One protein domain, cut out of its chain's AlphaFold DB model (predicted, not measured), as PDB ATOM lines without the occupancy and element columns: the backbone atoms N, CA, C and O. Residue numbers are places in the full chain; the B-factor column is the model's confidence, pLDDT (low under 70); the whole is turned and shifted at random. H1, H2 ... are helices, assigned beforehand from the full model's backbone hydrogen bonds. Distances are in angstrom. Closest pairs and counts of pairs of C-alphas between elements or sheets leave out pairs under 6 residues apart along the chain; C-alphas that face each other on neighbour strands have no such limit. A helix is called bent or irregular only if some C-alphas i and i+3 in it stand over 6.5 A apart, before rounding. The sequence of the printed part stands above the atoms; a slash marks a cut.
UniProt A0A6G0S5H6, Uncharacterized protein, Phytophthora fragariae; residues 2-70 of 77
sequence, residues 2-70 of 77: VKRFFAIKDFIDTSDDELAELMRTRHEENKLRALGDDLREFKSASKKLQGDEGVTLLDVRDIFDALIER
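Overview. This is residues 2 to 70 of the 77 residues of an uncharacterized protein of Phytophthora fragariae (UniProt A0A6G0S5H6). One long helix, H3, makes the spine of a slender model, and the helices beside it, H1 and H4, run back along opposite sides of it near its two ends, so that the outline is a flat, open Z. H4 folds back beside the later part of H3 as a helical hairpin, H1 meets H3 with its beginning and spreads away from it, the short H2 sits in the turn between H1 and H3, and residues 50 to 58 stick out at the other end. The printed part has 69 residues with four named helices in the order H1, H2, H3, H4 and no named strand, and its class is all helix. It is extended, with a radius of gyration of the C-alphas of 18.1 A, and its spans of 56 by 24 by 13 A only just make a rod.

Along the chain. H1 is residues 2 to 11, 15.4 A from first to last C-alpha, and begins at C-alpha 2 at (104.948, 26.713, 88.613). It is irregular: C-alphas 7 and 10 are 7.1 A apart. H2 is residues 17 to 21, 6.2 A long. H3 is residues 26 to 49, 34.8 A long, from C-alpha 26 at (93.368, 18.428, 90.090). H4 is residues 57 to 68, 16.5 A long, and ends at C-alpha 68 at (96.770, 40.720, 103.368).

Arrangement. H1 touches H3, which meets it with residues 32 to 36 alone; the closest C-alphas are those of Val 2 and Gly 36, 6.4 A apart. The two run opposite ways at a steep tilt of 36 degrees, only just beyond shallow. H2 touches no helix; it is apart from H1, H3 and H4. H3 and H4 are a helical hairpin and touch, H3 with residues 41 to 49 alone; their closest C-alphas are those of Ala 45 and Ile 63, 6.5 A apart. They run opposite ways at a shallow tilt of 1 degree. H1 and H4 are apart. In H2, H3 and H4 every O i to N i+4 pair is within hydrogen-bond range; in H1 4 of 6 are.

Size, cuts and confidence. The two C-alphas farthest apart are those of Ser 15 and Gly 54, 56.0 A. The printed part has no cut. The links H1 to H2 and H2 to H3 are tight, the link H3 to H4, with 7 residues, is short, and no link is long. Residues 50 to 58, of which 57 and 58 belong to H4, stand free; without them the body spans 52 by 19 by 13 A. The mean pLDDT of the printed part is 89.6, and one residue, Asp 52, is under 70.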
ATOM      1  N   VAL A   2     106.380  26.989  88.914       85.12
ATOM      2  CA  VAL A   2     104.948  26.713  88.613       85.12
ATOM      3  C   VAL A   2     104.599  26.786  87.117       85.12
ATOM      4  O   VAL A   2     104.032  25.850  86.570       85.12
ATOM      5  N   LYS A   3     105.018  27.848  86.415       87.00
ATOM      6  CA  LYS A   3     104.801  27.973  84.959       87.00
ATOM      7  C   LYS A   3     105.427  26.835  84.146       87.00
ATOM      8  O   LYS A   3     104.861  26.433  83.142       87.00
ATOM      9  N   ARG A   4     106.596  26.338  84.572       89.62
ATOM     10  CA  ARG A   4     107.289  25.241  83.884       89.62
ATOM     11  C   ARG A   4     106.536  23.932  84.065       89.62
ATOM     12  O   ARG A   4     106.374  23.237  83.081       89.62
ATOM     13  N   PHE A   5     106.028  23.651  85.270       88.88
ATOM     14  CA  PHE A   5     105.188  22.477  85.522       88.88
ATOM     15  C   PHE A   5     104.013  22.413  84.536       88.88
ATOM     16  O   PHE A   5     103.888  21.437  83.811       88.88
ATOM     17  N   PHE A   6     103.227  23.488  84.414       89.88
ATOM     18  CA  PHE A   6     102.098  23.512  83.473       89.88
ATOM     19  C   PHE A   6     102.509  23.446  81.999       89.88
ATOM     20  O   PHE A   6     101.736  22.956  81.190       89.88
ATOM     21  N   ALA A   7     103.703  23.924  81.641       92.38
ATOM     22  CA  ALA A   7     104.193  23.855  80.268       92.38
ATOM     23  C   ALA A   7     104.685  22.455  79.871       92.38
ATOM     24  O   ALA A   7     104.672  22.141  78.689       92.38
ATOM     25  N   ILE A   8     105.151  21.643  80.828       91.25
ATOM     26  CA  ILE A   8     105.697  20.305  80.549       91.25
ATOM     27  C   ILE A   8     104.708  19.179  80.848       91.25
ATOM     28  O   ILE A   8     104.886  18.088  80.327       91.25
ATOM     29  N   LYS A   9     103.691  19.426  81.684       89.44
ATOM     30  CA  LYS A   9     102.758  18.403  82.174       89.44
ATOM     31  C   LYS A   9     102.113  17.603  81.039       89.44
ATOM     32  O   LYS A   9     102.035  16.388  81.136       89.44
ATOM     33  N   ASP A  10     101.695  18.276  79.971       88.81
ATOM     34  CA  ASP A  10     101.011  17.635  78.838       88.81
ATOM     35  C   ASP A  10     101.950  16.759  77.983       88.81
ATOM     36  O   ASP A  10     101.492  16.032  77.107       88.81
ATOM     37  N   PHE A  11     103.260  16.822  78.241       90.62
ATOM     38  CA  PHE A  11     104.289  16.008  77.594       90.62
ATOM     39  C   PHE A  11     104.767  14.842  78.472       90.62
ATOM     40  O   PHE A  11     105.644  14.092  78.047       90.62
ATOM     41  N   ILE A  12     104.248  14.707  79.696       89.12
ATOM     42  CA  ILE A  12     104.580  13.593  80.588       89.12
ATOM     43  C   ILE A  12     103.780  12.372  80.134       89.12
ATOM     44  O   ILE A  12     102.555  12.435  80.035       89.12
ATOM     45  N   ASP A  13     104.475  11.269  79.865       90.50
ATOM     46  CA  ASP A  13     103.840   9.996  79.548       90.50
ATOM     47  C   ASP A  13     103.200   9.410  80.811       90.50
ATOM     48  O   ASP A  13     103.883   8.900  81.692       90.50
ATOM     49  N   THR A  14     101.878   9.512  80.912       88.19
ATOM     50  CA  THR A  14     101.117   8.967  82.043       88.19
ATOM     51  C   THR A  14     100.758   7.491  81.869       88.19
ATOM     52  O   THR A  14      99.959   6.984  82.650       88.19
ATOM     53  N   SER A  15     101.258   6.821  80.824       90.69
ATOM     54  CA  SER A  15     101.169   5.360  80.702       90.69
ATOM     55  C   SER A  15     102.282   4.632  81.460       90.69
ATOM     56  O   SER A  15     102.148   3.444  81.738       90.69
ATOM     57  N   ASP A  16     103.347   5.351  81.821       93.75
ATOM     58  CA  ASP A  16     104.353   4.913  82.781       93.75
ATOM     59  C   ASP A  16     103.815   5.127  84.204       93.75
ATOM     60  O   ASP A  16     103.560   6.261  84.621       93.75
ATOM     61  N   ASP A  17     103.626   4.030  84.941       91.31
ATOM     62  CA  ASP A  17     103.067   4.041  86.295       91.31
ATOM     63  C   ASP A  17     103.924   4.871  87.273       91.31
ATOM     64  O   ASP A  17     103.370   5.588  88.111       91.31
ATOM     65  N   GLU A  18     105.258   4.865  87.136       91.75
ATOM     66  CA  GLU A  18     106.149   5.656  88.000       91.75
ATOM     67  C   GLU A  18     105.954   7.160  87.764       91.75
ATOM     68  O   GLU A  18     105.967   7.964  88.701       91.75
ATOM     69  N   LEU A  19     105.737   7.562  86.508       89.00
ATOM     70  CA  LEU A  19     105.464   8.956  86.156       89.00
ATOM     71  C   LEU A  19     104.033   9.371  86.503       89.00
ATOM     72  O   LEU A  19     103.812  10.511  86.923       89.00
ATOM     73  N   ALA A  20     103.067   8.464  86.361       88.50
ATOM     74  CA  ALA A  20     101.672   8.705  86.706       88.50
ATOM     75  C   ALA A  20     101.498   8.993  88.206       88.50
ATOM     76  O   ALA A  20     100.749   9.904  88.565       88.50
ATOM     77  N   GLU A  21     102.236   8.302  89.080       90.38
ATOM     78  CA  GLU A  21     102.232   8.562  90.527       90.38
ATOM     79  C   GLU A  21     102.776   9.953  90.901       90.38
ATOM     80  O   GLU A  21     102.383  10.532  91.915       90.38
ATOM     81  N   LEU A  22     103.647  10.532  90.067       87.75
ATOM     82  CA  LEU A  22     104.201  11.876  90.270       87.75
ATOM     83  C   LEU A  22     103.261  12.995  89.796       87.75
ATOM     84  O   LEU A  22     103.521  14.182  90.050       87.75
ATOM     85  N   MET A  23     102.174  12.651  89.103       90.50
ATOM     86  CA  MET A  23     101.216  13.628  88.611       90.50
ATOM     87  C   MET A  23     100.395  14.204  89.756       90.50
ATOM     88  O   MET A  23      99.777  13.507  90.556       90.50
ATOM     89  N   ARG A  24     100.350  15.534  89.806       90.06
ATOM     90  CA  ARG A  24      99.538  16.244  90.790       90.06
ATOM     91  C   ARG A  24      98.059  16.025  90.512       90.06
ATOM     92  O   ARG A  24      97.599  16.088  89.373       90.06
ATOM     93  N   THR A  25      97.292  15.864  91.579       91.50
ATOM     94  CA  THR A  25      95.834  15.841  91.509       91.50
ATOM     95  C   THR A  25      95.289  17.188  91.030       91.50
ATOM     96  O   THR A  25      95.896  18.245  91.229       91.50
ATOM     97  N   ARG A  26      94.069  17.190  90.481       89.31
ATOM     98  CA  ARG A  26      93.368  18.428  90.090       89.31
ATOM     99  C   ARG A  26      93.310  19.456  91.229       89.31
ATOM    100  O   ARG A  26      93.435  20.656  90.996       89.31
ATOM    101  N   HIS A  27      93.141  18.989  92.465       89.81
ATOM    102  CA  HIS A  27      93.131  19.844  93.653       89.81
ATOM    103  C   HIS A  27      94.485  20.511  93.905       89.81
ATOM    104  O   HIS A  27      94.564  21.713  94.157       89.81
ATOM    105  N   GLU A  28      95.572  19.750  93.812       91.31
ATOM    106  CA  GLU A  28      96.932  20.274  93.966       91.31
ATOM    107  C   GLU A  28      97.314  21.232  92.837       91.31
ATOM    108  O   GLU A  28      98.023  22.211  93.072       91.31
ATOM    109  N   GLU A  29      96.810  21.004  91.626       91.81
ATOM    110  CA  GLU A  29      96.978  21.926  90.503       91.81
ATOM    111  C   GLU A  29      96.242  23.245  90.712       91.81
ATOM    112  O   GLU A  29      96.808  24.306  90.441       91.81
ATOM    113  N   ASN A  30      95.019  23.209  91.242       90.75
ATOM    114  CA  ASN A  30      94.283  24.423  91.593       90.75
ATOM    115  C   ASN A  30      95.038  25.235  92.653       90.75
ATOM    116  O   ASN A  30      95.210  26.445  92.497       90.75
ATOM    117  N   LYS A  31      95.574  24.567  93.685       90.50
ATOM    118  CA  LYS A  31      96.434  25.211  94.691       90.50
ATOM    119  C   LYS A  31      97.693  25.816  94.070       90.50
ATOM    120  O   LYS A  31      98.072  26.926  94.423       90.50
ATOM    121  N   LEU A  32      98.330  25.115  93.128       90.94
ATOM    122  CA  LEU A  32      99.494  25.636  92.409       90.94
ATOM    123  C   LEU A  32      99.171  26.874  91.572       90.94
ATOM    124  O   LEU A  32      99.990  27.790  91.521       90.94
ATOM    125  N   ARG A  33      98.018  26.897  90.891       90.44
ATOM    126  CA  ARG A  33      97.576  28.063  90.112       90.44
ATOM    127  C   ARG A  33      97.374  29.266  91.020       90.44
ATOM    128  O   ARG A  33      97.957  30.310  90.748       90.44
ATOM    129  N   ALA A  34      96.655  29.077  92.124       89.12
ATOM    130  CA  ALA A  34      96.428  30.132  93.100       89.12
ATOM    131  C   ALA A  34      97.743  30.669  93.684       89.12
ATOM    132  O   ALA A  34      97.985  31.870  93.640       89.12
ATOM    133  N   LEU A  35      98.657  29.779  94.089       88.56
ATOM    134  CA  LEU A  35      99.994  30.173  94.541       88.56
ATOM    135  C   LEU A  35     100.764  30.949  93.456       88.56
ATOM    136  O   LEU A  35     101.521  31.872  93.749       88.56
ATOM    137  N   GLY A  36     100.599  30.572  92.188       89.62
ATOM    138  CA  GLY A  36     101.186  31.285  91.058       89.62
ATOM    139  C   GLY A  36     100.660  32.716  90.911       89.62
ATOM    140  O   GLY A  36     101.444  33.613  90.588       89.62
ATOM    141  N   ASP A  37      99.368  32.927  91.159       89.62
ATOM    142  CA  ASP A  37      98.741  34.249  91.161       89.62
ATOM    143  C   ASP A  37      99.212  35.087  92.359       89.62
ATOM    144  O   ASP A  37      99.644  36.224  92.156       89.62
ATOM    145  N   ASP A  38      99.261  34.503  93.560       88.88
ATOM    146  CA  ASP A  38      99.764  35.159  94.777       88.88
ATOM    147  C   ASP A  38     101.210  35.640  94.593       88.88
ATOM    148  O   ASP A  38     101.547  36.797  94.846       88.88
ATOM    149  N   LEU A  39     102.082  34.777  94.059       90.62
ATOM    150  CA  LEU A  39     103.476  35.131  93.784       90.62
ATOM    151  C   LEU A  39     103.607  36.213  92.702       90.62
ATOM    152  O   LEU A  39     104.569  36.988  92.717       90.62
ATOM    153  N   ARG A  40     102.679  36.274  91.737       91.06
ATOM    154  CA  ARG A  40     102.665  37.331  90.717       91.06
ATOM    155  C   ARG A  40     102.317  38.679  91.341       91.06
ATOM    156  O   ARG A  40     102.990  39.662  91.029       91.06
ATOM    157  N   GLU A  41     101.305  38.721  92.198       91.31
ATOM    158  CA  GLU A  41     100.902  39.933  92.917       91.31
ATOM    159  C   GLU A  41     101.995  40.400  93.872       91.31
ATOM    160  O   GLU A  41     102.411  41.557  93.794       91.31
ATOM    161  N   PHE A  42     102.564  39.484  94.660       91.56
ATOM    162  CA  PHE A  42     103.689  39.779  95.542       91.56
ATOM    163  C   PHE A  42     104.880  40.363  94.771       91.56
ATOM    164  O   PHE A  42     105.448  41.385  95.155       91.56
ATOM    165  N   LYS A  43     105.230  39.772  93.620       92.69
ATOM    166  CA  LYS A  43     106.277  40.314  92.744       92.69
ATOM    167  C   LYS A  43     105.927  41.715  92.234       92.69
ATOM    168  O   LYS A  43     106.816  42.553  92.117       92.69
ATOM    169  N   SER A  44     104.667  41.965  91.884       92.31
ATOM    170  CA  SER A  44     104.220  43.283  91.430       92.31
ATOM    171  C   SER A  44     104.327  44.329  92.539       92.31
ATOM    172  O   SER A  44     104.825  45.423  92.286       92.31
ATOM    173  N   ALA A  45     103.898  43.994  93.756       92.38
ATOM    174  CA  ALA A  45     104.031  44.846  94.932       92.38
ATOM    175  C   ALA A  45     105.505  45.137  95.242       92.38
ATOM    176  O   ALA A  45     105.893  46.295  95.344       92.38
ATOM    177  N   SER A  46     106.351  44.104  95.267       93.31
ATOM    178  CA  SER A  46     107.796  44.254  95.466       93.31
ATOM    179  C   SER A  46     108.432  45.185  94.431       93.31
ATOM    180  O   SER A  46     109.231  46.037  94.802       93.31
ATOM    181  N   LYS A  47     108.041  45.088  93.154       92.38
ATOM    182  CA  LYS A  47     108.509  46.014  92.113       92.38
ATOM    183  C   LYS A  47     108.051  47.454  92.335       92.38
ATOM    184  O   LYS A  47     108.840  48.356  92.093       92.38
ATOM    185  N   LYS A  48     106.799  47.669  92.759       90.81
ATOM    186  CA  LYS A  48     106.286  49.012  93.082       90.81
ATOM    187  C   LYS A  48     107.086  49.640  94.223       90.81
ATOM    188  O   LYS A  48     107.470  50.793  94.119       90.81
ATOM    189  N   LEU A  49     107.377  48.855  95.260       91.31
ATOM    190  CA  LEU A  49     108.142  49.294  96.430       91.31
ATOM    191  C   LEU A  49     109.626  49.555  96.133       91.31
ATOM    192  O   LEU A  49     110.254  50.337  96.832       91.31
ATOM    193  N   GLN A  50     110.191  48.889  95.124       90.31
ATOM    194  CA  GLN A  50     111.576  49.084  94.673       90.31
ATOM    195  C   GLN A  50     111.724  50.203  93.626       90.31
ATOM    196  O   GLN A  50     112.835  50.434  93.154       90.31
ATOM    197  N   GLY A  51     110.629  50.849  93.209       84.62
ATOM    198  CA  GLY A  51     110.668  51.994  92.295       84.62
ATOM    199  C   GLY A  51     111.250  53.236  92.977       84.62
ATOM    200  O   GLY A  51     110.984  53.471  94.150       84.62
ATOM    201  N   ASP A  52     112.048  54.009  92.237       65.75
ATOM    202  CA  ASP A  52     113.058  54.907  92.820       65.75
ATOM    203  C   ASP A  52     112.537  56.267  93.323       65.75
ATOM    204  O   ASP A  52     113.266  56.969  94.010       65.75
ATOM    205  N   GLU A  53     111.288  56.672  93.056       70.81
ATOM    206  CA  GLU A  53     110.808  57.985  93.525       70.81
ATOM    207  C   GLU A  53     109.323  57.990  93.924       70.81
ATOM    208  O   GLU A  53     108.449  57.564  93.170       70.81
ATOM    209  N   GLY A  54     109.037  58.526  95.118       81.25
ATOM    210  CA  GLY A  54     107.694  58.957  95.523       81.25
ATOM    211  C   GLY A  54     106.839  57.966  96.318       81.25
ATOM    212  O   GLY A  54     105.718  58.322  96.664       81.25
ATOM    213  N   VAL A  55     107.332  56.765  96.647       89.12
ATOM    214  CA  VAL A  55     106.587  55.821  97.504       89.12
ATOM    215  C   VAL A  55     106.590  56.323  98.947       89.12
ATOM    216  O   VAL A  55     107.623  56.341  99.620       89.12
ATOM    217  N   THR A  56     105.427  56.737  99.437       92.31
ATOM    218  CA  THR A  56     105.238  57.162 100.824       92.31
ATOM    219  C   THR A  56     104.998  55.961 101.739       92.31
ATOM    220  O   THR A  56     104.617  54.882 101.296       92.31
ATOM    221  N   LEU A  57     105.156  56.140 103.056       93.12
ATOM    222  CA  LEU A  57     104.790  55.097 104.026       93.12
ATOM    223  C   LEU A  57     103.296  54.731 103.974       93.12
ATOM    224  O   LEU A  57     102.941  53.607 104.324       93.12
ATOM    225  N   LEU A  58     102.438  55.661 103.535       94.56
ATOM    226  CA  LEU A  58     101.025  55.384 103.291       94.56
ATOM    227  C   LEU A  58     100.869  54.411 102.115       94.56
ATOM    228  O   LEU A  58     100.213  53.389 102.270       94.56
ATOM    229  N   ASP A  59     101.576  54.648 101.005       92.31
ATOM    230  CA  ASP A  59     101.570  53.739  99.851       92.31
ATOM    231  C   ASP A  59     102.088  52.343 100.223       92.31
ATOM    232  O   ASP A  59     101.535  51.335  99.785       92.31
ATOM    233  N   VAL A  60     103.135  52.257 101.056       93.06
ATOM    234  CA  VAL A  60     103.644  50.968 101.564       93.06
ATOM    235  C   VAL A  60     102.557  50.218 102.330       93.06
ATOM    236  O   VAL A  60     102.367  49.021 102.109       93.06
ATOM    237  N   ARG A  61     101.850  50.916 103.224       94.94
ATOM    238  CA  ARG A  61     100.764  50.332 104.009       94.94
ATOM    239  C   ARG A  61      99.635  49.850 103.104       94.94
ATOM    240  O   ARG A  61      99.266  48.688 103.209       94.94
ATOM    241  N   ASP A  62      99.162  50.686 102.188       94.06
ATOM    242  CA  ASP A  62      98.066  50.341 101.277       94.06
ATOM    243  C   ASP A  62      98.420  49.126 100.404       94.06
ATOM    244  O   ASP A  62      97.592  48.244 100.168       94.06
ATOM    245  N   ILE A  63      99.678  49.032  99.956       93.19
ATOM    246  CA  ILE A  63     100.181  47.881  99.196       93.19
ATOM    247  C   ILE A  63     100.160  46.599 100.040       93.19
ATOM    248  O   ILE A  63      99.824  45.536  99.514       93.19
ATOM    249  N   PHE A  64     100.535  46.664 101.318       92.69
ATOM    250  CA  PHE A  64     100.510  45.496 102.200       92.69
ATOM    251  C   PHE A  64      99.099  45.110 102.630       92.69
ATOM    252  O   PHE A  64      98.779  43.923 102.577       92.69
ATOM    253  N   ASP A  65      98.250  46.074 102.975       94.00
ATOM    254  CA  ASP A  65      96.852  45.832 103.338       94.00
ATOM    255  C   ASP A  65      96.129  45.134 102.168       94.00
ATOM    256  O   ASP A  65      95.529  44.077 102.359       94.00
ATOM    257  N   ALA A  66      96.334  45.591 100.925       91.38
ATOM    258  CA  ALA A  66      95.783  44.941  99.731       91.38
ATOM    259  C   ALA A  66      96.270  43.490  99.512       91.38
ATOM    260  O   ALA A  66      95.541  42.674  98.943       91.38
ATOM    261  N   LEU A  67      97.493  43.149  99.937       90.56
ATOM    262  CA  LEU A  67      98.013  41.777  99.863       90.56
ATOM    263  C   LEU A  67      97.465  40.883 100.986       90.56
ATOM    264  O   LEU A  67      97.300  39.684 100.774       90.56
ATOM    265  N   ILE A  68      97.214  41.448 102.169       88.19
ATOM    266  CA  ILE A  68      96.770  40.720 103.368       88.19
ATOM    267  C   ILE A  68      95.257  40.491 103.356       88.19
ATOM    268  O   ILE A  68      94.800  39.412 103.727       88.19
ATOM    269  N   GLU A  69      94.475  41.479 102.918       85.88
ATOM    270  CA  GLU A  69      93.011  41.393 102.843       85.88
ATOM    271  C   GLU A  69      92.523  40.390 101.790       85.88
ATOM    272  O   GLU A  69      91.338  40.044 101.747       85.88
ATOM    273  N   ARG A  70      93.427  39.886 100.943       71.00
ATOM    274  CA  ARG A  70      93.079  38.917  99.915       71.00
ATOM    275  C   ARG A  70      92.616  37.605 100.573       71.00
ATOM    276  O   ARG A  70      93.375  36.995 101.330       71.00
TER     277      ARG A  70